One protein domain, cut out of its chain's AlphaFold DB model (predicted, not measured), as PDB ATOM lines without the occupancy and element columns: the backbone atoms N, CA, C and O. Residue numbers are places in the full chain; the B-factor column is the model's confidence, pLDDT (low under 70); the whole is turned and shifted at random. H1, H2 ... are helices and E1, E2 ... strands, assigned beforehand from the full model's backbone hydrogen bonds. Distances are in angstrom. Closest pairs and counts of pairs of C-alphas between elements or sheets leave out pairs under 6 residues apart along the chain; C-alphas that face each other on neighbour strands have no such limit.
ATOM      1  N   SER A  11     183.538 146.369 180.808       47.28
ATOM      2  CA  SER A  11     182.303 146.259 181.594       47.28
ATOM      3  C   SER A  11     181.963 144.841 182.089       47.28
ATOM      4  O   SER A  11     181.445 144.696 183.193       47.28
ATOM      5  N   GLY A  12     182.270 143.789 181.322       42.12
ATOM      6  CA  GLY A  12     181.951 142.400 181.679       42.12
ATOM      7  C   GLY A  12     182.850 141.837 182.784       42.12
ATOM      8  O   GLY A  12     182.372 141.146 183.680       42.12
ATOM      9  N   LEU A  13     184.138 142.198 182.774       49.38
ATOM     10  CA  LEU A  13     185.065 141.849 183.857       49.38
ATOM     11  C   LEU A  13     184.705 142.574 185.156       49.38
ATOM     12  O   LEU A  13     184.738 141.956 186.213       49.38
ATOM     13  N   ILE A  14     184.280 143.843 185.079       53.22
ATOM     14  CA  ILE A  14     183.801 144.607 186.241       53.22
ATOM     15  C   ILE A  14     182.584 143.924 186.890       53.22
ATOM     16  O   ILE A  14     182.501 143.855 188.115       53.22
ATOM     17  N   TYR A  15     181.658 143.382 186.090       48.53
ATOM     18  CA  TYR A  15     180.447 142.729 186.600       48.53
ATOM     19  C   TYR A  15     180.735 141.406 187.331       48.53
ATOM     20  O   TYR A  15     180.226 141.183 188.429       48.53
ATOM     21  N   CYS A  16     181.592 140.545 186.774       44.03
ATOM     22  CA  CYS A  16     182.018 139.314 187.458       44.03
ATOM     23  C   CYS A  16     182.860 139.603 188.713       44.03
ATOM     24  O   CYS A  16     182.799 138.864 189.694       44.03
ATOM     25  N   PHE A  17     183.618 140.698 188.701       50.75
ATOM     26  CA  PHE A  17     184.491 141.081 189.801       50.75
ATOM     27  C   PHE A  17     183.724 141.630 191.018       50.75
ATOM     28  O   PHE A  17     184.055 141.293 192.153       50.75
ATOM     29  N   LYS A  18     182.627 142.376 190.804       51.09
ATOM     30  CA  LYS A  18     181.746 142.851 191.891       51.09
ATOM     31  C   LYS A  18     181.156 141.727 192.760       51.09
ATOM     32  O   LYS A  18     180.827 141.987 193.908       51.09
ATOM     33  N   ASN A  19     181.039 140.502 192.239       46.69
ATOM     34  CA  ASN A  19     180.414 139.372 192.940       46.69
ATOM     35  C   ASN A  19     181.401 138.429 193.661       46.69
ATOM     36  O   ASN A  19     180.953 137.488 194.307       46.69
ATOM     37  N   SER A  20     182.723 138.631 193.552       44.59
ATOM     38  CA  SER A  20     183.730 137.660 194.036       44.59
ATOM     39  C   SER A  20     184.704 138.186 195.096       44.59
ATOM     40  O   SER A  20     185.478 137.401 195.639       44.59
ATOM     41  N   VAL A  21     184.667 139.480 195.436       48.44
ATOM     42  CA  VAL A  21     185.569 140.070 196.441       48.44
ATOM     43  C   VAL A  21     184.763 140.733 197.558       48.44
ATOM     44  O   VAL A  21     184.176 141.794 197.364       48.44
ATOM     45  N   GLN A  22     184.754 140.124 198.747       46.28
ATOM     46  CA  GLN A  22     184.329 140.794 199.980       46.28
ATOM     47  C   GLN A  22     185.404 141.819 200.376       46.28
ATOM     48  O   GLN A  22     186.447 141.465 200.919       46.28
ATOM     49  N   LEU A  23     185.168 143.098 200.074       47.75
ATOM     50  CA  LEU A  23     185.950 144.223 200.595       47.75
ATOM     51  C   LEU A  23     185.135 144.919 201.689       47.75
ATOM     52  O   LEU A  23     183.965 145.233 201.486       47.75
ATOM     53  N   ASN A  24     185.753 145.165 202.845       44.31
ATOM     54  CA  ASN A  24     185.109 145.778 204.009       44.31
ATOM     55  C   ASN A  24     184.463 147.144 203.671       44.31
ATOM     56  O   ASN A  24     185.162 148.106 203.357       44.31
ATOM     57  N   ASN A  25     183.128 147.176 203.740       44.62
ATOM     58  CA  ASN A  25     182.118 148.243 203.912       44.62
ATOM     59  C   ASN A  25     182.397 149.754 203.686       44.62
ATOM     60  O   ASN A  25     181.584 150.568 204.113       44.62
ATOM     61  N   SER A  26     183.445 150.195 202.983       47.00
ATOM     62  CA  SER A  26     183.601 151.634 202.652       47.00
ATOM     63  C   SER A  26     184.266 151.970 201.312       47.00
ATOM     64  O   SER A  26     184.304 153.139 200.936       47.00
ATOM     65  N   ASN A  27     184.738 150.984 200.543       56.09
ATOM     66  CA  ASN A  27     185.426 151.236 199.275       56.09
ATOM     67  C   ASN A  27     184.543 150.874 198.081       56.09
ATOM     68  O   ASN A  27     184.459 149.715 197.673       56.09
ATOM     69  N   GLN A  28     183.926 151.887 197.474       66.19
ATOM     70  CA  GLN A  28     183.450 151.771 196.101       66.19
ATOM     71  C   GLN A  28     184.658 151.414 195.221       66.19
ATOM     72  O   GLN A  28     185.672 152.110 195.247       66.19
ATOM     73  N   ILE A  29     184.586 150.305 194.482       76.44
ATOM     74  CA  ILE A  29     185.655 149.913 193.557       76.44
ATOM     75  C   ILE A  29     185.780 151.011 192.499       76.44
ATOM     76  O   ILE A  29     184.858 151.210 191.708       76.44
ATOM     77  N   THR A  30     186.911 151.715 192.493       89.69
ATOM     78  CA  THR A  30     187.193 152.760 191.506       89.69
ATOM     79  C   THR A  30     187.987 152.208 190.329       89.69
ATOM     80  O   THR A  30     188.728 151.226 190.452       89.69
ATOM     81  N   ASP A  31     187.899 152.887 189.187       88.94
ATOM     82  CA  ASP A  31     188.698 152.554 188.004       88.94
ATOM     83  C   ASP A  31     190.202 152.598 188.292       88.94
ATOM     84  O   ASP A  31     190.972 151.826 187.720       88.94
ATOM     85  N   ASN A  32     190.634 153.468 189.208       93.75
ATOM     86  CA  ASN A  32     192.030 153.582 189.615       93.75
ATOM     87  C   ASN A  32     192.495 152.378 190.431       93.75
ATOM     88  O   ASN A  32     193.568 151.848 190.146       93.75
ATOM     89  N   PHE A  33     191.667 151.898 191.362       92.12
ATOM     90  CA  PHE A  33     191.953 150.668 192.097       92.12
ATOM     91  C   PHE A  33     192.076 149.476 191.138       92.12
ATOM     92  O   PHE A  33     193.053 148.726 191.198       92.12
ATOM     93  N   ILE A  34     191.135 149.338 190.194       88.38
ATOM     94  CA  ILE A  34     191.189 148.292 189.161       88.38
ATOM     95  C   ILE A  34     192.460 148.441 188.317       88.38
ATOM     96  O   ILE A  34     193.179 147.469 188.074       88.38
ATOM     97  N   PHE A  35     192.768 149.661 187.886       90.44
ATOM     98  CA  PHE A  35     193.940 149.955 187.076       90.44
ATOM     99  C   PHE A  35     195.249 149.592 187.785       90.44
ATOM    100  O   PHE A  35     196.079 148.900 187.199       90.44
ATOM    101  N   ARG A  36     195.448 150.007 189.035       92.94
ATOM    102  CA  ARG A  36     196.680 149.729 189.782       92.94
ATOM    103  C   ARG A  36     196.793 148.245 190.129       92.94
ATOM    104  O   ARG A  36     197.783 147.598 189.785       92.94
ATOM    105  N   MET A  37     195.766 147.705 190.783       88.06
ATOM    106  CA  MET A  37     195.810 146.370 191.376       88.06
ATOM    107  C   MET A  37     195.688 145.260 190.330       88.06
ATOM    108  O   MET A  37     196.440 144.292 190.367       88.06
ATOM    109  N   TYR A  38     194.761 145.386 189.377       79.44
ATOM    110  CA  TYR A  38     194.459 144.306 188.429       79.44
ATOM    111  C   TYR A  38     195.146 144.488 187.088       79.44
ATOM    112  O   TYR A  38     195.639 143.517 186.505       79.44
ATOM    113  N   LEU A  39     195.187 145.722 186.577       80.31
ATOM    114  CA  LEU A  39     195.887 145.963 185.323       80.31
ATOM    115  C   LEU A  39     197.399 145.982 185.571       80.31
ATOM    116  O   LEU A  39     198.115 145.134 185.040       80.31
ATOM    117  N   CYS A  40     197.892 146.875 186.418       85.06
ATOM    118  CA  CYS A  40     199.331 147.032 186.610       85.06
ATOM    119  C   CYS A  40     199.943 145.991 187.558       85.06
ATOM    120  O   CYS A  40     201.152 145.807 187.519       85.06
ATOM    121  N   LYS A  41     199.127 145.273 188.350       85.38
ATOM    122  CA  LYS A  41     199.584 144.291 189.355       85.38
ATOM    123  C   LYS A  41     200.572 144.876 190.366       85.38
ATOM    124  O   LYS A  41     201.479 144.188 190.812       85.38
ATOM    125  N   LEU A  42     200.382 146.144 190.715       88.38
ATOM    126  CA  LEU A  42     201.221 146.849 191.676       88.38
ATOM    127  C   LEU A  42     200.487 146.979 192.998       88.38
ATOM    128  O   LEU A  42     199.316 147.357 193.012       88.38
ATOM    129  N   SER A  43     201.168 146.743 194.115       90.38
ATOM    130  CA  SER A  43     200.702 147.135 195.444       90.38
ATOM    131  C   SER A  43     200.747 148.659 195.623       90.38
ATOM    132  O   SER A  43     201.329 149.395 194.821       90.38
ATOM    133  N   ILE A  44     200.115 149.163 196.688       95.12
ATOM    134  CA  ILE A  44     200.127 150.600 197.007       95.12
ATOM    135  C   ILE A  44     201.565 151.077 197.275       95.12
ATOM    136  O   ILE A  44     201.934 152.159 196.827       95.12
ATOM    137  N   LYS A  45     202.379 150.264 197.965       93.81
ATOM    138  CA  LYS A  45     203.774 150.593 198.299       93.81
ATOM    139  C   LYS A  45     204.660 150.636 197.056       93.81
ATOM    140  O   LYS A  45     205.289 151.658 196.819       93.81
ATOM    141  N   GLU A  46     204.607 149.597 196.223       92.44
ATOM    142  CA  GLU A  46     205.366 149.563 194.962       92.44
ATOM    143  C   GLU A  46     204.976 150.729 194.051       92.44
ATOM    144  O   GLU A  46     205.829 151.362 193.445       92.44
ATOM    145  N   THR A  47     203.683 151.067 193.984       95.88
ATOM    146  CA  THR A  47     203.216 152.219 193.197       95.88
ATOM    147  C   THR A  47     203.746 153.542 193.752       95.88
ATOM    148  O   THR A  47     204.082 154.437 192.978       95.88
ATOM    149  N   ALA A  48     203.798 153.684 195.079       97.25
ATOM    150  CA  ALA A  48     204.290 154.883 195.747       97.25
ATOM    151  C   ALA A  48     205.786 155.093 195.482       97.25
ATOM    152  O   ALA A  48     206.182 156.190 195.089       97.25
ATOM    153  N   GLU A  49     206.580 154.029 195.614       96.75
ATOM    154  CA  GLU A  49     208.006 154.017 195.278       96.75
ATOM    155  C   GLU A  49     208.223 154.318 193.791       96.75
ATOM    156  O   GLU A  49     208.938 155.260 193.459       96.75
ATOM    157  N   LEU A  50     207.523 153.602 192.902       93.56
ATOM    158  CA  LEU A  50     207.625 153.778 191.453       93.56
ATOM    159  C   LEU A  50     207.300 155.212 191.017       93.56
ATOM    160  O   LEU A  50     207.995 155.782 190.185       93.56
ATOM    161  N   CYS A  51     206.229 155.799 191.553       96.06
ATOM    162  CA  CYS A  51     205.758 157.124 191.146       96.06
ATOM    163  C   CYS A  51     206.382 158.277 191.949       96.06
ATOM    164  O   CYS A  51     205.964 159.425 191.767       96.06
ATOM    165  N   PHE A  52     207.324 157.997 192.858       96.94
ATOM    166  CA  PHE A  52     207.902 158.976 193.784       96.94
ATOM    167  C   PHE A  52     206.828 159.764 194.562       96.94
ATOM    168  O   PHE A  52     206.877 160.993 194.674       96.94
ATOM    169  N   LYS A  53     205.801 159.063 195.064       97.31
ATOM    170  CA  LYS A  53     204.689 159.633 195.848       97.31
ATOM    171  C   LYS A  53     204.584 158.980 197.220       97.31
ATOM    172  O   LYS A  53     205.158 157.934 197.488       97.31
ATOM    173  N   SER A  54     203.790 159.588 198.099       97.75
ATOM    174  CA  SER A  54     203.457 158.970 199.382       97.75
ATOM    175  C   SER A  54     202.430 157.844 199.207       97.75
ATOM    176  O   SER A  54     201.539 157.930 198.359       97.75
ATOM    177  N   VAL A  55     202.481 156.838 200.085       97.19
ATOM    178  CA  VAL A  55     201.451 155.783 200.191       97.19
ATOM    179  C   VAL A  55     200.054 156.397 200.313       97.19
ATOM    180  O   VAL A  55     199.120 155.945 199.661       97.19
ATOM    181  N   ARG A  56     199.914 157.487 201.083       96.69
ATOM    182  CA  ARG A  56     198.648 158.220 201.229       96.69
ATOM    183  C   ARG A  56     198.138 158.746 199.888       96.69
ATOM    184  O   ARG A  56     196.956 158.605 199.606       96.69
ATOM    185  N   THR A  57     199.006 159.329 199.065       97.44
ATOM    186  CA  THR A  57     198.641 159.833 197.733       97.44
ATOM    187  C   THR A  57     198.081 158.715 196.858       97.44
ATOM    188  O   THR A  57     197.030 158.891 196.249       97.44
ATOM    189  N   VAL A  58     198.733 157.549 196.850       96.81
ATOM    190  CA  VAL A  58     198.287 156.385 196.071       96.81
ATOM    191  C   VAL A  58     196.958 155.833 196.596       96.81
ATOM    192  O   VAL A  58     196.058 155.549 195.812       96.81
ATOM    193  N   THR A  59     196.779 155.751 197.917       95.06
ATOM    194  CA  THR A  59     195.498 155.351 198.522       95.06
ATOM    195  C   THR A  59     194.362 156.295 198.123       95.06
ATOM    196  O   THR A  59     193.240 155.859 197.888       95.06
ATOM    197  N   GLU A  60     194.627 157.596 198.024       95.12
ATOM    198  CA  GLU A  60     193.622 158.567 197.589       95.12
ATOM    199  C   GLU A  60     193.305 158.458 196.091       95.12
ATOM    200  O   GLU A  60     192.160 158.688 195.694       95.12
ATOM    201  N   TRP A  61     194.272 158.059 195.257       95.88
ATOM    202  CA  TRP A  61     193.998 157.710 193.861       95.88
ATOM    203  C   TRP A  61     193.040 156.529 193.753       95.88
ATOM    204  O   TRP A  61     192.072 156.602 192.997       95.88
ATOM    205  N   ASP A  62     193.253 155.483 194.552       94.00
ATOM    206  CA  ASP A  62     192.362 154.320 194.626       94.00
ATOM    207  C   ASP A  62     190.960 154.672 195.145       94.00
ATOM    208  O   ASP A  62     190.004 153.968 194.833       94.00
ATOM    209  N   LYS A  63     190.805 155.777 195.882       91.12
ATOM    210  CA  LYS A  63     189.498 156.334 196.276       91.12
ATOM    211  C   LYS A  63     188.855 157.222 195.207       91.12
ATOM    212  O   LYS A  63     187.764 157.737 195.421       91.12
ATOM    213  N   GLY A  64     189.506 157.400 194.057       89.38
ATOM    214  CA  GLY A  64     188.954 158.105 192.901       89.38
ATOM    215  C   GLY A  64     189.601 159.454 192.593       89.38
ATOM    216  O   GLY A  64     189.217 160.080 191.607       89.38
ATOM    217  N   LYS A  65     190.610 159.907 193.357       94.19
ATOM    218  CA  LYS A  65     191.394 161.083 192.935       94.19
ATOM    219  C   LYS A  65     192.136 160.788 191.636       94.19
ATOM    220  O   LYS A  65     192.562 159.660 191.404       94.19
ATOM    221  N   SER A  66     192.319 161.799 190.788       95.38
ATOM    222  CA  SER A  66     193.000 161.593 189.511       95.38
ATOM    223  C   SER A  66     194.451 161.146 189.723       95.38
ATOM    224  O   SER A  66     195.181 161.677 190.563       95.38
ATOM    225  N   ILE A  67     194.859 160.141 188.948       96.56
ATOM    226  CA  ILE A  67     196.260 159.740 188.827       96.56
ATOM    227  C   ILE A  67     196.896 160.669 187.788       96.56
ATOM    228  O   ILE A  67     196.383 160.709 186.662       96.56
ATOM    229  N   PRO A  68     197.999 161.365 188.113       97.31
ATOM    230  CA  PRO A  68     198.728 162.166 187.141       97.31
ATOM    231  C   PRO A  68     199.119 161.338 185.899       97.31
ATOM    232  O   PRO A  68     199.516 160.172 186.050       97.31
ATOM    233  N   PRO A  69     198.992 161.879 184.672       93.88
ATOM    234  CA  PRO A  69     199.243 161.131 183.437       93.88
ATOM    235  C   PRO A  69     200.622 160.458 183.383       93.88
ATOM    236  O   PRO A  69     200.733 159.323 182.920       93.88
ATOM    237  N   GLU A  70     201.654 161.116 183.907       93.94
ATOM    238  CA  GLU A  70     203.021 160.609 183.995       93.94
ATOM    239  C   GLU A  70     203.123 159.376 184.902       93.94
ATOM    240  O   GLU A  70     203.703 158.364 184.507       93.94
ATOM    241  N   CYS A  71     202.457 159.394 186.061       95.88
ATOM    242  CA  CYS A  71     202.402 158.254 186.980       95.88
ATOM    243  C   CYS A  71     201.634 157.086 186.345       95.88
ATOM    244  O   CYS A  71     202.042 155.928 186.434       95.88
ATOM    245  N   ARG A  72     200.532 157.383 185.642       92.94
ATOM    246  CA  ARG A  72     199.747 156.374 184.918       92.94
ATOM    247  C   ARG A  72     200.561 155.709 183.810       92.94
ATOM    248  O   ARG A  72     200.475 154.493 183.653       92.94
ATOM    249  N   ARG A  73     201.341 156.482 183.053       87.00
ATOM    250  CA  ARG A  73     202.230 155.960 182.007       87.00
ATOM    251  C   ARG A  73     203.346 155.107 182.606       87.00
ATOM    252  O   ARG A  73     203.568 153.997 182.134       87.00
ATOM    253  N   LEU A  74     203.970 155.568 183.686       89.62
ATOM    254  CA  LEU A  74     205.037 154.833 184.362       89.62
ATOM    255  C   LEU A  74     204.559 153.477 184.904       89.62
ATOM    256  O   LEU A  74     205.216 152.464 184.683       89.62
ATOM    257  N   MET A  75     203.369 153.420 185.511       90.88
ATOM    258  CA  MET A  75     202.759 152.157 185.954       90.88
ATOM    259  C   MET A  75     202.505 151.173 184.799       90.88
ATOM    260  O   MET A  75     202.695 149.965 184.953       90.88
ATOM    261  N   LYS A  76     202.093 151.661 183.623       85.88
ATOM    262  CA  LYS A  76     201.909 150.811 182.433       85.88
ATOM    263  C   LYS A  76     203.231 150.292 181.874       85.88
ATOM    264  O   LYS A  76     203.297 149.130 181.476       85.88
ATOM    265  N   LEU A  77     204.255 151.143 181.843       81.69
ATOM    266  CA  LEU A  77     205.590 150.775 181.390       81.69
ATOM    267  C   LEU A  77     206.196 149.714 182.312       81.69
ATOM    268  O   LEU A  77     206.587 148.649 181.844       81.69
ATOM    269  N   TYR A  78     206.173 149.960 183.624       80.75
ATOM    270  CA  TYR A  78     206.691 149.029 184.627       80.75
ATOM    271  C   TYR A  78     205.949 147.687 184.617       80.75
ATOM    272  O   TYR A  78     206.557 146.630 184.735       80.75
ATOM    273  N   SER A  79     204.631 147.701 184.394       78.00
ATOM    274  CA  SER A  79     203.847 146.465 184.249       78.00
ATOM    275  C   SER A  79     204.044 145.744 182.905       78.00
ATOM    276  O   SER A  79     203.354 144.758 182.632       78.00
ATOM    277  N   GLY A  80     204.961 146.221 182.052       67.94
ATOM    278  CA  GLY A  80     205.306 145.628 180.760       67.94
ATOM    279  C   GLY A  80     204.219 145.774 179.692       67.94
ATOM    280  O   GLY A  80     204.274 145.119 178.654       67.94
ATOM    281  N   ARG A  81     203.202 146.613 179.921       67.62
ATOM    282  CA  ARG A  81     202.036 146.730 179.033       67.62
ATOM    283  C   ARG A  81     202.246 147.677 177.849       67.62
ATOM    284  O   ARG A  81     201.509 147.558 176.875       67.62
ATOM    285  N   GLU A  82     203.214 148.589 177.920       65.94
ATOM    286  CA  GLU A  82     203.521 149.579 176.873       65.94
ATOM    287  C   GLU A  82     205.025 149.570 176.528       65.94
ATOM    288  O   GLU A  82     205.774 150.453 176.944       65.94
ATOM    289  N   LEU A  83     205.474 148.587 175.734       71.31
ATOM    290  CA  LEU A  83     206.857 148.545 175.220       71.31
ATOM    291  C   LEU A  83     207.114 149.623 174.157       71.31
ATOM    292  O   LEU A  83     208.220 150.135 174.039       71.31
ATOM    293  N   SER A  84     206.063 150.046 173.454       66.56
ATOM    294  CA  SER A  84     206.102 151.103 172.437       66.56
ATOM    295  C   SER A  84     206.554 152.469 172.949       66.56
ATOM    296  O   SER A  84     206.718 153.394 172.166       66.56
ATOM    297  N   SER A  85     206.642 152.647 174.267       62.91
ATOM    298  CA  SER A  85     207.127 153.891 174.858       62.91
ATOM    299  C   SER A  85     208.652 153.954 174.970       62.91
ATOM    300  O   SER A  85     209.165 155.027 175.272       62.91
ATOM    301  N   ILE A  86     209.343 152.835 174.721       67.81
ATOM    302  CA  ILE A  86     210.804 152.719 174.735       67.81
ATOM    303  C   ILE A  86     211.371 153.052 173.350       67.81
ATOM    304  O   ILE A  86     212.300 153.844 173.253       67.81
ATOM    305  N   ASP A  87     210.803 152.466 172.294       77.94
ATOM    306  CA  ASP A  87     211.208 152.677 170.900       77.94
ATOM    307  C   ASP A  87     210.059 152.272 169.953       77.94
ATOM    308  O   ASP A  87     209.257 151.381 170.268       77.94
ATOM    309  N   ASP A  88     209.956 152.940 168.800       79.00
ATOM    310  CA  ASP A  88     208.870 152.742 167.830       79.00
ATOM    311  C   ASP A  88     208.839 151.327 167.227       79.00
ATOM    312  O   ASP A  88     207.768 150.839 166.858       79.00
ATOM    313  N   ASN A  89     209.968 150.612 167.197       84.25
ATOM    314  CA  ASN A  89     210.028 149.217 166.751       84.25
ATOM    315  C   ASN A  89     209.231 148.274 167.668       84.25
ATOM    316  O   ASN A  89     208.787 147.206 167.242       84.25
ATOM    317  N   TRP A  90     208.973 148.691 168.911       85.06
ATOM    318  CA  TRP A  90     208.149 147.961 169.877       85.06
ATOM    319  C   TRP A  90     206.678 148.380 169.850       85.06
ATOM    320  O   TRP A  90     205.890 148.018 170.733       85.06
ATOM    321  N   ARG A  91     206.250 149.129 168.831       80.19
ATOM    322  CA  ARG A  91     204.847 149.508 168.678       80.19
ATOM    323  C   ARG A  91     203.949 148.275 168.583       80.19
ATOM    324  O   ARG A  91     204.203 147.362 167.810       80.19
ATOM    325  N   GLN A  92     202.882 148.263 169.389       80.50
ATOM    326  CA  GLN A  92     201.929 147.145 169.541       80.50
ATOM    327  C   GLN A  92     202.496 145.862 170.175       80.50
ATOM    328  O   GLN A  92     201.730 144.925 170.401       80.50
ATOM    329  N   TRP A  93     203.777 145.837 170.544       87.00
ATOM    330  CA  TRP A  93     204.328 144.788 171.393       87.00
ATOM    331  C   TRP A  93     203.935 145.030 172.851       87.00
ATOM    332  O   TRP A  93     203.871 146.168 173.326       87.00
ATOM    333  N   ARG A  94     203.659 143.950 173.584       81.88
ATOM    334  CA  ARG A  94     203.279 144.023 175.004       81.88
ATOM    335  C   ARG A  94     203.678 142.761 175.747       81.88
ATOM    336  O   ARG A  94     203.576 141.677 175.194       81.88
ATOM    337  N   MET A  95     204.013 142.873 177.021       84.06
ATOM    338  CA  MET A  95     204.146 141.718 177.905       84.06
ATOM    339  C   MET A  95     202.771 141.332 178.453       84.06
ATOM    340  O   MET A  95     202.004 142.174 178.931       84.06
ATOM    341  N   ALA A  96     202.427 140.049 178.398       76.44
ATOM    342  CA  ALA A  96     201.240 139.522 179.059       76.44
ATOM    343  C   ALA A  96     201.447 138.064 179.464       76.44
ATOM    344  O   ALA A  96     201.943 137.267 178.685       76.44
ATOM    345  N   LYS A  97     201.006 137.707 180.677       77.31
ATOM    346  CA  LYS A  97     201.061 136.326 181.200       77.31
ATOM    347  C   LYS A  97     202.468 135.688 181.175       77.31
ATOM    348  O   LYS A  97     202.571 134.476 181.073       77.31
ATOM    349  N   GLY A  98     203.530 136.491 181.299       78.69
ATOM    350  CA  GLY A  98     204.916 136.002 181.239       78.69
ATOM    351  C   GLY A  98     205.457 135.801 179.819       78.69
ATOM    352  O   GLY A  98     206.580 135.341 179.663       78.69
ATOM    353  N   GLU A  99     204.686 136.173 178.795       89.00
ATOM    354  CA  GLU A  99     205.074 136.092 177.389       89.00
ATOM    355  C   GLU A  99     205.193 137.490 176.780       89.00
ATOM    356  O   GLU A  99     204.459 138.418 177.147       89.00
ATOM    357  N   LEU A 100     206.085 137.618 175.801       90.56
ATOM    358  CA  LEU A 100     206.143 138.767 174.914       90.56
ATOM    359  C   LEU A 100     205.126 138.563 173.789       90.56
ATOM    360  O   LEU A 100     205.225 137.623 173.006       90.56
ATOM    361  N   ILE A 101     204.126 139.434 173.716       89.75
ATOM    362  CA  ILE A 101     203.064 139.360 172.720       89.75
ATOM    363  C   ILE A 101     203.434 140.210 171.508       89.75
ATOM    364  O   ILE A 101     203.661 141.416 171.639       89.75
ATOM    365  N   THR A 102     203.438 139.582 170.336       90.12
ATOM    366  CA  THR A 102     203.670 140.244 169.048       90.12
ATOM    367  C   THR A 102     202.483 141.134 168.644       90.12
ATOM    368  O   THR A 102     201.362 140.933 169.127       90.12
ATOM    369  N   PRO A 103     202.656 142.058 167.677       86.44
ATOM    370  CA  PRO A 103     201.549 142.826 167.097       86.44
ATOM    371  C   PRO A 103     200.448 141.947 166.481       86.44
ATOM    372  O   PRO A 103     199.272 142.300 166.514       86.44
ATOM    373  N   SER A 104     200.817 140.765 165.972       87.75
ATOM    374  CA  SER A 104     199.887 139.746 165.464       87.75
ATOM    375  C   SER A 104     199.156 138.963 166.567       87.75
ATOM    376  O   SER A 104     198.263 138.170 166.271       87.75
ATOM    377  N   GLY A 105     199.498 139.191 167.839       83.50
ATOM    378  CA  GLY A 105     198.857 138.579 169.001       83.50
ATOM    379  C   GLY A 105     199.452 137.240 169.437       83.50
ATOM    380  O   GLY A 105     198.857 136.572 170.282       83.50
ATOM    381  N   TRP A 106     200.597 136.832 168.886       89.62
ATOM    382  CA  TRP A 106     201.273 135.590 169.263       89.62
ATOM    383  C   TRP A 106     202.075 135.769 170.545       89.62
ATOM    384  O   TRP A 106     202.732 136.790 170.724       89.62
ATOM    385  N   GLY A 107     202.042 134.758 171.410       90.56
ATOM    386  CA  GLY A 107     202.875 134.688 172.605       90.56
ATOM    387  C   GLY A 107     204.251 134.097 172.309       90.56
ATOM    388  O   GLY A 107     204.366 132.982 171.779       90.56
ATOM    389  N   LEU A 108     205.291 134.846 172.660       93.44
ATOM    390  CA  LEU A 108     206.680 134.415 172.637       93.44
ATOM    391  C   LEU A 108     207.151 134.184 174.074       93.44
ATOM    392  O   LEU A 108     207.295 135.122 174.862       93.44
ATOM    393  N   THR A 109     207.377 132.917 174.412       94.12
ATOM    394  CA  THR A 109     208.079 132.521 175.636       94.12
ATOM    395  C   THR A 109     209.583 132.765 175.475       94.12
ATOM    396  O   THR A 109     210.065 132.807 174.337       94.12
ATOM    397  N   PRO A 110     210.353 132.865 176.574       92.38
ATOM    398  CA  PRO A 110     211.811 132.953 176.501       92.38
ATOM    399  C   PRO A 110     212.436 131.867 175.611       92.38
ATOM    400  O   PRO A 110     213.215 132.185 174.718       92.38
ATOM    401  N   ASP A 111     211.998 130.610 175.752       92.94
ATOM    402  CA  ASP A 111     212.503 129.493 174.941       92.94
ATOM    403  C   ASP A 111     212.224 129.667 173.446       92.94
ATOM    404  O   ASP A 111     213.072 129.352 172.614       92.94
ATOM    405  N   ARG A 112     211.052 130.206 173.078       93.12
ATOM    406  CA  ARG A 112     210.717 130.494 171.673       93.12
ATOM    407  C   ARG A 112     211.590 131.602 171.099       93.12
ATOM    408  O   ARG A 112     211.961 131.521 169.933       93.12
ATOM    409  N   ILE A 113     211.916 132.611 171.905       93.56
ATOM    410  CA  ILE A 113     212.802 133.709 171.501       93.56
ATOM    411  C   ILE A 113     214.218 133.171 171.275       93.56
ATOM    412  O   ILE A 113     214.788 133.404 170.212       93.56
ATOM    413  N   ILE A 114     214.747 132.389 172.222       92.19
ATOM    414  CA  ILE A 114     216.075 131.761 172.119       92.19
ATOM    415  C   ILE A 114     216.136 130.829 170.906       92.19
ATOM    416  O   ILE A 114     217.060 130.925 170.105       92.19
ATOM    417  N   THR A 115     215.127 129.970 170.735       91.94
ATOM    418  CA  THR A 115     215.047 129.043 169.597       91.94
ATOM    419  C   THR A 115     215.001 129.800 168.273       91.94
ATOM    420  O   THR A 115     215.710 129.445 167.338       91.94
ATOM    421  N   GLY A 116     214.191 130.860 168.188       89.69
ATOM    422  CA  GLY A 116     214.120 131.708 167.002       89.69
ATOM    423  C   GLY A 116     215.468 132.348 166.669       89.69
ATOM    424  O   GLY A 116     215.885 132.293 165.516       89.69
ATOM    425  N   ASN A 117     216.170 132.883 167.673       89.69
ATOM    426  CA  ASN A 117     217.499 133.463 167.481       89.69
ATOM    427  C   ASN A 117     218.519 132.413 167.013       89.69
ATOM    428  O   ASN A 117     219.189 132.622 166.008       89.69
ATOM    429  N   ALA A 118     218.562 131.250 167.668       85.38
ATOM    430  CA  ALA A 118     219.458 130.158 167.293       85.38
ATOM    431  C   ALA A 118     219.217 129.683 165.850       85.38
ATOM    432  O   ALA A 118     220.165 129.452 165.110       85.38
ATOM    433  N   LEU A 119     217.959 129.577 165.409       85.69
ATOM    434  CA  LEU A 119     217.638 129.205 164.027       85.69
ATOM    435  C   LEU A 119     218.084 130.260 163.008       85.69
ATOM    436  O   LEU A 119     218.494 129.898 161.907       85.69
ATOM    437  N   ILE A 120     218.001 131.547 163.355       87.25
ATOM    438  CA  ILE A 120     218.497 132.639 162.506       87.25
ATOM    439  C   ILE A 120     220.028 132.584 162.413       87.25
ATOM    440  O   ILE A 120     220.565 132.720 161.317       87.25
ATOM    441  N   GLU A 121     220.713 132.335 163.531       80.12
ATOM    442  CA  GLU A 121     222.174 132.191 163.590       80.12
ATOM    443  C   GLU A 121     222.671 130.970 162.801       80.12
ATOM    444  O   GLU A 121     223.613 131.091 162.024       80.12
ATOM    445  N   ILE A 122     222.003 129.819 162.931       72.00
ATOM    446  CA  ILE A 122     222.286 128.601 162.148       72.00
ATOM    447  C   ILE A 122     221.980 128.845 160.660       72.00
ATOM    448  O   ILE A 122     222.721 128.442 159.776       72.00
ATOM    449  N   GLY A 123     220.908 129.571 160.341       64.44
ATOM    450  CA  GLY A 123     220.560 129.927 158.963       64.44
ATOM    451  C   GLY A 123     221.497 130.941 158.290       64.44
ATOM    452  O   GLY A 123     221.273 131.262 157.116       64.44
ATOM    453  N   ALA A 124     222.507 131.461 158.997       64.50
ATOM    454  CA  ALA A 124     223.479 132.404 158.459       64.50
ATOM    455  C   ALA A 124     224.428 131.730 157.446       64.50
ATOM    456  O   ALA A 124     224.652 130.523 157.464       64.50
ATOM    457  N   GLU A 125     224.970 132.524 156.519       59.59
ATOM    458  CA  GLU A 125     225.549 132.112 155.224       59.59
ATOM    459  C   GLU A 125     226.548 130.939 155.237       59.59
ATOM    460  O   GLU A 125     226.661 130.233 154.229       59.59
ATOM    461  N   GLY A 126     227.229 130.681 156.358       63.69
ATOM    462  CA  GLY A 126     228.161 129.561 156.503       63.69
ATOM    463  C   GLY A 126     227.506 128.197 156.271       63.69
ATOM    464  O   GLY A 126     228.077 127.343 155.589       63.69
ATOM    465  N   ASP A 127     226.278 127.998 156.746       66.75
ATOM    466  CA  ASP A 127     225.674 126.665 156.788       66.75
ATOM    467  C   ASP A 127     225.295 126.131 155.410       66.75
ATOM    468  O   ASP A 127     225.387 124.928 155.167       66.75
ATOM    469  N   ARG A 128     224.947 126.997 154.451       69.88
ATOM    470  CA  ARG A 128     224.672 126.553 153.072       69.88
ATOM    471  C   ARG A 128     225.934 126.082 152.359       69.88
ATOM    472  O   ARG A 128     225.881 125.078 151.644       69.88
ATOM    473  N   ASP A 129     227.052 126.783 152.540       76.69
ATOM    474  CA  ASP A 129     228.328 126.404 151.927       76.69
ATOM    475  C   ASP A 129     228.878 125.120 152.568       76.69
ATOM    476  O   ASP A 129     229.242 124.177 151.858       76.69
ATOM    477  N   TYR A 130     228.817 125.005 153.901       79.31
ATOM    478  CA  TYR A 130     229.169 123.767 154.601       79.31
ATOM    479  C   TYR A 130     228.260 122.603 154.202       79.31
ATOM    480  O   TYR A 130     228.766 121.534 153.865       79.31
ATOM    481  N   MET A 131     226.940 122.799 154.134       81.12
ATOM    482  CA  MET A 131     226.002 121.764 153.688       81.12
ATOM    483  C   MET A 131     226.277 121.333 152.241       81.12
ATOM    484  O   MET A 131     226.278 120.139 151.935       81.12
ATOM    485  N   SER A 132     226.597 122.278 151.352       84.31
ATOM    486  CA  SER A 132     226.979 121.982 149.965       84.31
ATOM    487  C   SER A 132     228.266 121.154 149.898       84.31
ATOM    488  O   SER A 132     228.329 120.163 149.163       84.31
ATOM    489  N   LYS A 133     229.278 121.502 150.704       89.44
ATOM    490  CA  LYS A 133     230.546 120.761 150.816       89.44
ATOM    491  C   LYS A 133     230.347 119.363 151.410       89.44
ATOM    492  O   LYS A 133     230.903 118.399 150.878       89.44
ATOM    493  N   ILE A 134     229.516 119.225 152.444       91.44
ATOM    494  CA  ILE A 134     229.171 117.943 153.077       91.44
ATOM    495  C   ILE A 134     228.459 117.031 152.074       91.44
ATOM    496  O   ILE A 134     228.882 115.893 151.877       91.44
ATOM    497  N   ILE A 135     227.433 117.530 151.376       92.75
ATOM    498  CA  ILE A 135     226.695 116.755 150.366       92.75
ATOM    499  C   ILE A 135     227.618 116.339 149.215       92.75
ATOM    500  O   ILE A 135     227.569 115.187 148.775       92.75
ATOM    501  N   ARG A 136     228.477 117.245 148.728       93.06
ATOM    502  CA  ARG A 136     229.455 116.939 147.672       93.06
ATOM    503  C   ARG A 136     230.407 115.822 148.100       93.06
ATOM    504  O   ARG A 136     230.590 114.868 147.347       93.06
ATOM    505  N   THR A 137     230.951 115.915 149.309       93.62
ATOM    506  CA  THR A 137     231.865 114.911 149.872       93.62
ATOM    507  C   THR A 137     231.159 113.567 150.065       93.62
ATOM    508  O   THR A 137     231.669 112.535 149.641       93.62
ATOM    509  N   ALA A 138     229.943 113.559 150.618       93.44
ATOM    510  CA  ALA A 138     229.147 112.346 150.807       93.44
ATOM    511  C   ALA A 138     228.827 111.634 149.480       93.44
ATOM    512  O   ALA A 138     228.882 110.406 149.410       93.44
ATOM    513  N   ARG A 139     228.542 112.390 148.406       90.69
ATOM    514  CA  ARG A 139     228.372 111.831 147.053       90.69
ATOM    515  C   ARG A 139     229.652 111.161 146.563       90.69
ATOM    516  O   ARG A 139     229.590 110.029 146.111       90.69
ATOM    517  N   GLN A 140     230.802 111.818 146.700       93.56
ATOM    518  CA  GLN A 140     232.089 111.240 146.296       93.56
ATOM    519  C   GLN A 140     232.423 109.966 147.082       93.56
ATOM    520  O   GLN A 140     232.865 108.989 146.490       93.56
ATOM    521  N   LEU A 141     232.145 109.939 148.391       90.69
ATOM    522  CA  LEU A 141     232.332 108.749 149.228       90.69
ATOM    523  C   LEU A 141     231.429 107.580 148.813       90.69
ATOM    524  O   LEU A 141     231.840 106.429 148.915       90.69
ATOM    525  N   LYS A 142     230.211 107.859 148.335       90.31
ATOM    526  CA  LYS A 142     229.289 106.831 147.829       90.31
ATOM    527  C   LYS A 142     229.810 106.158 146.555       90.31
ATOM    528  O   LYS A 142     229.591 104.962 146.386       90.31
ATOM    529  N   GLU A 143     230.476 106.918 145.689       86.62
ATOM    530  CA  GLU A 143     231.049 106.423 144.429       86.62
ATOM    531  C   GLU A 143     232.352 105.632 144.633       86.62
ATOM    532  O   GLU A 143     232.847 105.000 143.700       86.62
ATOM    533  N   LEU A 144     232.918 105.629 145.847       84.81
ATOM    534  CA  LEU A 144     234.086 104.808 146.129       84.81
ATOM    535  C   LEU A 144     233.714 103.319 146.074       84.81
ATOM    536  O   LEU A 144     232.707 102.900 146.659       84.81
TER     537      LEU A 144
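Overview. This is residues 11 to 144 of the 151 residues of an uncharacterized protein of Photobacterium profundum 3TCK (UniProt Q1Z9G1). A small strand hairpin, E1 and E2, stands between a cluster of four short helices, H2 to H5, and a long helical arm made by H6 and H7; H1 is set off from the cluster on a long loop. The arm gives the model much of its length, and residues 117 to 144 of it stick out free. The printed part has 134 residues, with seven named helices and two named strands in the order H1, H2, H3, H4, H5, E1, E2, H6, H7; the sheet, E1 - E2, is antiparallel, and the class is mostly helix. The whole is extended, with a radius of gyration of the C-alphas of 25.2 A and spans of 89 by 33 by 22 A.

Along the chain. E1 is residues 94 to 96, beginning at C-alpha 94 (203.279, 144.023, 175.004), and E2 is residues 99 to 101. Beyond them H6 is residues 110 to 122, 18.3 A long, and H7 is residues 126 to 142, 24.4 A long, ending at C-alpha 142 (229.289, 106.831, 147.829). Before the strands come H5, residues 69 to 78, 14.3 A long, H4, residues 55 to 62, H3, residues 44 to 50, and H2, residues 31 to 39. H1, residues 11 to 18, begins at C-alpha 11 (182.303, 146.259, 181.594).

Arrangement. E1 and E2 form an antiparallel hairpin, their directions at 140 degrees, with N 101 and O 94 at 2.7 A and N 96 and O 99 at 2.9 A, within hydrogen-bond range. Residues 100 to 101 of E2 also pair, antiparallel, with residues 107 to 108. The closest C-alphas of E2 and H6, those of Glu 99 and Pro 110, are 7.5 A apart. H6 and H7 meet only through their link. H3 and H4 touch, with C-alphas 48 and 55 closest at 5.3 A; they are about perpendicular at 71 degrees, only just. H2 and H4 touch about perpendicular at 73 degrees, with C-alphas 33 and 62 closest at 4.5 A. H3 and H5 only just touch, with 3 pairs of C-alphas within 8 A, the closest those of Thr 47 and Met 75 at 7.3 A. H1 and H2 are apart. In H1 to H7 every O i to N i+4 pair is within hydrogen-bond range.

Size, cuts and confidence. The C-alphas of Ser 26 and Leu 144, the two farthest apart, are 89.1 A apart. The printed part has no cut. The links H1 to H2 and H5 to E1 are long, with 12 and 15 residues. The mean pLDDT of the printed part is 81.5; it is under 70 in residues 11 to 28, 80 to 82, 84 to 86 and 123 to 128.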